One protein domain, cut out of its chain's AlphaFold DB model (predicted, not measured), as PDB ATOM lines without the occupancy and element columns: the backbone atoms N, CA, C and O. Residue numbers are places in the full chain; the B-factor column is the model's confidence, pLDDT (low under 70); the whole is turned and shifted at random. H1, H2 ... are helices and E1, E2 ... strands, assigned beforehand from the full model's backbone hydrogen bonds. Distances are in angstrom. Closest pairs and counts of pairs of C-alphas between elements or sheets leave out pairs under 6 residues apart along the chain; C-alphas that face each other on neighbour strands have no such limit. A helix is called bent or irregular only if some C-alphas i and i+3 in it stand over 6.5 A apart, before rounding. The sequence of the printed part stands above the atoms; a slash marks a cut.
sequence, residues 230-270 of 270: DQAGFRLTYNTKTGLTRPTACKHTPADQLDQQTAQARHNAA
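Overview. This is residues 230 to 270 of the 270 residues of an uncharacterized protein of Corynebacterium casei UCMA 3821 (UniProt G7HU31). A two-stranded hairpin, E1 and E2, and a single helix, H1, make two separate parts joined by one strip of chain, residues 250 to 253, with open space between them. The helix does not fold back onto the hairpin: residues 253 to 270 stand free and stick out from it, and of these 254 to 268 belong to H1. The printed part has 41 residues, with two named strands and one named helix in the order E1, E2, H1; the sheet has the order E1 - E2 and is antiparallel, and the class is mixed, helices and strands. The whole is loose, with a radius of gyration of the C-alphas of 12.5 A and spans of 30 by 25 by 17 A.

Arrangement. Start with E1, residues 234 to 239, and look across to E2, residues 244 to 249. The two are antiparallel neighbours and form a hairpin, with an angle of 145 degrees between their directions. The C-alphas of Phe 234 and Ala 249 face each other at 4.5 A, and those of Tyr 238 and Thr 245 at 4.3 A. On the backbone, find N 237 and O 246 at 3.0 A and N 248 and O 235 at 2.8 A, both within hydrogen-bond range. Go on to H1, residues 254 to 268, which is apart from E1, with no C-alpha of the one within 8 A of the other. In H1, 10 of 11 pairs of O i and N i+4 are within hydrogen-bond range, and the helix is not bent.

Along the chain. Find C-alpha 234 at (211.261, 213.687, 258.266), where E1 begins; from there the strand runs 15.2 A to C-alpha 239. After residues 240 to 243, E2 begins at C-alpha 244, at (221.777, 225.311, 258.231), and runs 15.9 A to C-alpha 249. Residues 250 to 253 follow, and then H1 runs 21.6 A from C-alpha 254 to C-alpha 268, at (220.597, 205.252, 238.293).

Size, cuts and confidence. Look for the two C-alphas farthest apart at Thr 242 and Ala 269, 31.7 A from each other. The first and last printed C-alphas, of Asp 230 and Ala 270, are 25.9 A apart, and Ala 270 is the chain's last residue. The printed part has no cut, and both links, E1 to E2 and E2 to H1, are tight, with 4 residues each. In the B-factor column the mean pLDDT of the printed part is 71.3; residues 252 to 270 are under 70, and the mean of H1 is 60.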
ATOM      1  N   ASP A 230     213.120 209.249 257.717       77.62
ATOM      2  CA  ASP A 230     213.047 208.349 258.867       77.62
ATOM      3  C   ASP A 230     211.626 207.775 259.077       77.62
ATOM      4  O   ASP A 230     210.662 208.177 258.420       77.62
ATOM      5  N   GLN A 231     211.468 206.853 260.038       73.25
ATOM      6  CA  GLN A 231     210.160 206.271 260.398       73.25
ATOM      7  C   GLN A 231     209.144 207.327 260.875       73.25
ATOM      8  O   GLN A 231     207.930 207.112 260.806       73.25
ATOM      9  N   ALA A 232     209.616 208.490 261.337       76.25
ATOM     10  CA  ALA A 232     208.760 209.604 261.728       76.25
ATOM     11  C   ALA A 232     208.228 210.388 260.507       76.25
ATOM     12  O   ALA A 232     207.144 210.985 260.585       76.25
ATOM     13  N   GLY A 233     208.901 210.311 259.355       76.62
ATOM     14  CA  GLY A 233     208.533 210.961 258.098       76.62
ATOM     15  C   GLY A 233     209.260 212.287 257.845       76.62
ATOM     16  O   GLY A 233     208.744 213.129 257.103       76.62
ATOM     17  N   PHE A 234     210.429 212.499 258.451       81.19
ATOM     18  CA  PHE A 234     211.261 213.687 258.266       81.19
ATOM     19  C   PHE A 234     212.513 213.368 257.446       81.19
ATOM     20  O   PHE A 234     213.129 212.314 257.593       81.19
ATOM     21  N   ARG A 235     212.908 214.310 256.583       84.06
ATOM     22  CA  ARG A 235     214.211 214.305 255.903       84.06
ATOM     23  C   ARG A 235     215.002 215.551 256.274       84.06
ATOM     24  O   ARG A 235     214.417 216.613 256.500       84.06
ATOM     25  N   LEU A 236     216.322 215.454 256.289       84.00
ATOM     26  CA  LEU A 236     217.184 216.619 256.469       84.00
ATOM     27  C   LEU A 236     217.343 217.338 255.130       84.00
ATOM     28  O   LEU A 236     217.750 216.733 254.142       84.00
ATOM     29  N   THR A 237     217.016 218.629 255.087       80.88
ATOM     30  CA  THR A 237     217.308 219.476 253.924       80.88
ATOM     31  C   THR A 237     218.306 220.555 254.312       80.88
ATOM     32  O   THR A 237     218.228 221.144 255.393       80.88
ATOM     33  N   TYR A 238     219.280 220.788 253.438       82.81
ATOM     34  CA  TYR A 238     220.278 221.833 253.619       82.81
ATOM     35  C   TYR A 238     219.799 223.127 252.963       82.81
ATOM     36  O   TYR A 238     219.471 223.144 251.775       82.81
ATOM     37  N   ASN A 239     219.755 224.215 253.729       81.31
ATOM     38  CA  ASN A 239     219.417 225.527 253.198       81.31
ATOM     39  C   ASN A 239     220.694 226.273 252.797       81.31
ATOM     40  O   ASN A 239     221.461 226.717 253.651       81.31
ATOM     41  N   THR A 240     220.881 226.468 251.493       83.12
ATOM     42  CA  THR A 240     222.056 227.144 250.922       83.12
ATOM     43  C   THR A 240     222.150 228.629 251.280       83.12
ATOM     44  O   THR A 240     223.237 229.192 251.224       83.12
ATOM     45  N   LYS A 241     221.043 229.272 251.676       79.88
ATOM     46  CA  LYS A 241     221.018 230.695 252.059       79.88
ATOM     47  C   LYS A 241     221.365 230.923 253.526       79.88
ATOM     48  O   LYS A 241     221.913 231.964 253.859       79.88
ATOM     49  N   THR A 242     221.015 229.984 254.402       81.69
ATOM     50  CA  THR A 242     221.241 230.120 255.851       81.69
ATOM     51  C   THR A 242     222.370 229.231 256.367       81.69
ATOM     52  O   THR A 242     222.698 229.314 257.543       81.69
ATOM     53  N   GLY A 243     222.928 228.350 255.529       85.94
ATOM     54  CA  GLY A 243     224.005 227.424 255.894       85.94
ATOM     55  C   GLY A 243     223.605 226.340 256.903       85.94
ATOM     56  O   GLY A 243     224.472 225.659 257.441       85.94
ATOM     57  N   LEU A 244     222.306 226.177 257.175       82.75
ATOM     58  CA  LEU A 244     221.777 225.311 258.231       82.75
ATOM     59  C   LEU A 244     220.987 224.144 257.638       82.75
ATOM     60  O   LEU A 244     220.174 224.325 256.727       82.75
ATOM     61  N   THR A 245     221.179 222.956 258.207       87.44
ATOM     62  CA  THR A 245     220.354 221.770 257.953       87.44
ATOM     63  C   THR A 245     219.116 221.802 258.838       87.44
ATOM     64  O   THR A 245     219.215 221.992 260.051       87.44
ATOM     65  N   ARG A 246     217.932 221.612 258.247       84.75
ATOM     66  CA  ARG A 246     216.664 221.573 258.987       84.75
ATOM     67  C   ARG A 246     215.860 220.312 258.670       84.75
ATOM     68  O   ARG A 246     215.784 219.916 257.503       84.75
ATOM     69  N   PRO A 247     215.217 219.697 259.679       83.88
ATOM     70  CA  PRO A 247     214.264 218.626 259.439       83.88
ATOM     71  C   PRO A 247     213.051 219.190 258.695       83.88
ATOM     72  O   PRO A 247     212.440 220.175 259.109       83.88
ATOM     73  N   THR A 248     212.724 218.582 257.562       83.75
ATOM     74  CA  THR A 248     211.581 218.940 256.718       83.75
ATOM     75  C   THR A 248     210.663 217.733 256.614       83.75
ATOM     76  O   THR A 248     211.117 216.640 256.278       83.75
ATOM     77  N   ALA A 249     209.374 217.923 256.898       79.38
ATOM     78  CA  ALA A 249     208.386 216.857 256.776       79.38
ATOM     79  C   ALA A 249     208.250 216.424 255.308       79.38
ATOM     80  O   ALA A 249     208.047 217.258 254.420       79.38
ATOM     81  N   CYS A 250     208.354 215.121 255.054       75.56
ATOM     82  CA  CYS A 250     208.043 214.551 253.753       75.56
ATOM     83  C   CYS A 250     206.515 214.425 253.622       75.56
ATOM     84  O   CYS A 250     205.845 213.886 254.509       75.56
ATOM     85  N   LYS A 251     205.942 214.977 252.546       72.44
ATOM     86  CA  LYS A 251     204.485 215.130 252.411       72.44
ATOM     87  C   LYS A 251     203.774 213.849 251.959       72.44
ATOM     88  O   LYS A 251     202.553 213.803 252.080       72.44
ATOM     89  N   HIS A 252     204.519 212.825 251.519       68.19
ATOM     90  CA  HIS A 252     204.035 211.488 251.124       68.19
ATOM     91  C   HIS A 252     202.698 211.525 250.365       68.19
ATOM     92  O   HIS A 252     201.776 210.764 250.661       68.19
ATOM     93  N   THR A 253     202.563 212.469 249.432       68.56
ATOM     94  CA  THR A 253     201.418 212.549 248.526       68.56
ATOM     95  C   THR A 253     201.703 211.705 247.278       68.56
ATOM     96  O   THR A 253     202.873 211.498 246.943       68.56
ATOM     97  N   PRO A 254     200.670 211.258 246.542       61.06
ATOM     98  CA  PRO A 254     200.858 210.516 245.290       61.06
ATOM     99  C   PRO A 254     201.719 211.265 244.254       61.06
ATOM    100  O   PRO A 254     202.439 210.645 243.481       61.06
ATOM    101  N   ALA A 255     201.690 212.603 244.268       57.81
ATOM    102  CA  ALA A 255     202.503 213.442 243.387       57.81
ATOM    103  C   ALA A 255     204.007 213.400 243.729       57.81
ATOM    104  O   ALA A 255     204.833 213.304 242.827       57.81
ATOM    105  N   ASP A 256     204.373 213.387 245.017       60.25
ATOM    106  CA  ASP A 256     205.781 213.335 245.452       60.25
ATOM    107  C   ASP A 256     206.429 211.963 245.178       60.25
ATOM    108  O   ASP A 256     207.643 211.874 244.999       60.25
ATOM    109  N   GLN A 257     205.644 210.879 245.125       60.28
ATOM    110  CA  GLN A 257     206.161 209.549 244.773       60.28
ATOM    111  C   GLN A 257     206.643 209.486 243.315       60.28
ATOM    112  O   GLN A 257     207.635 208.813 243.032       60.28
ATOM    113  N   LEU A 258     205.998 210.220 242.403       59.03
ATOM    114  CA  LEU A 258     206.409 210.301 240.998       59.03
ATOM    115  C   LEU A 258     207.705 211.113 240.832       59.03
ATOM    116  O   LEU A 258     208.590 210.722 240.067       59.03
ATOM    117  N   ASP A 259     207.852 212.194 241.603       59.53
ATOM    118  CA  ASP A 259     209.078 213.000 241.659       59.53
ATOM    119  C   ASP A 259     210.249 212.215 242.275       59.53
ATOM    120  O   ASP A 259     211.387 212.310 241.812       59.53
ATOM    121  N   GLN A 260     209.982 211.371 243.277       61.09
ATOM    122  CA  GLN A 260     210.983 210.456 243.837       61.09
ATOM    123  C   GLN A 260     211.393 209.371 242.836       61.09
ATOM    124  O   GLN A 260     212.586 209.111 242.691       61.09
ATOM    125  N   GLN A 261     210.447 208.777 242.099       62.72
ATOM    126  CA  GLN A 261     210.760 207.793 241.055       62.72
ATOM    127  C   GLN A 261     211.576 208.406 239.913       62.72
ATOM    128  O   GLN A 261     212.542 207.797 239.454       62.72
ATOM    129  N   THR A 262     211.244 209.624 239.478       62.88
ATOM    130  CA  THR A 262     212.018 210.328 238.442       62.88
ATOM    131  C   THR A 262     213.391 210.774 238.943       62.88
ATOM    132  O   THR A 262     214.361 210.689 238.189       62.88
ATOM    133  N   ALA A 263     213.522 211.188 240.206       59.50
ATOM    134  CA  ALA A 263     214.820 211.487 240.813       59.50
ATOM    135  C   ALA A 263     215.701 210.229 240.945       59.50
ATOM    136  O   ALA A 263     216.880 210.272 240.591       59.50
ATOM    137  N   GLN A 264     215.127 209.099 241.370       62.69
ATOM    138  CA  GLN A 264     215.822 207.811 241.455       62.69
ATOM    139  C   GLN A 264     216.244 207.304 240.065       62.69
ATOM    140  O   GLN A 264     217.370 206.845 239.887       62.69
ATOM    141  N   ALA A 265     215.375 207.441 239.056       60.00
ATOM    142  CA  ALA A 265     215.675 207.064 237.675       60.00
ATOM    143  C   ALA A 265     216.830 207.887 237.084       60.00
ATOM    144  O   ALA A 265     217.672 207.340 236.378       60.00
ATOM    145  N   ARG A 266     216.913 209.185 237.408       60.53
ATOM    146  CA  ARG A 266     218.039 210.043 237.001       60.53
ATOM    147  C   ARG A 266     219.347 209.651 237.681       60.53
ATOM    148  O   ARG A 266     220.386 209.704 237.039       60.53
ATOM    149  N   HIS A 267     219.297 209.253 238.950       58.50
ATOM    150  CA  HIS A 267     220.488 208.854 239.697       58.50
ATOM    151  C   HIS A 267     221.032 207.479 239.268       58.50
ATOM    152  O   HIS A 267     222.231 207.253 239.354       58.50
ATOM    153  N   ASN A 268     220.177 206.568 238.795       58.34
ATOM    154  CA  ASN A 268     220.597 205.252 238.293       58.34
ATOM    155  C   ASN A 268     221.063 205.271 236.823       58.34
ATOM    156  O   ASN A 268     221.595 204.274 236.343       58.34
ATOM    157  N   ALA A 269     220.806 206.362 236.098       58.91
ATOM    158  CA  ALA A 269     221.195 206.540 234.697       58.91
ATOM    159  C   ALA A 269     222.538 207.281 234.520       58.91
ATOM    160  O   ALA A 269     222.947 207.516 233.382       58.91
ATOM    161  N   ALA A 270     223.192 207.660 235.623       44.97
ATOM    162  CA  ALA A 270     224.533 208.239 235.679       44.97
ATOM    163  C   ALA A 270     225.522 207.206 236.233       44.97
ATOM    164  O   ALA A 270     226.668 207.185 235.737       44.97
TER     165      ALA A 270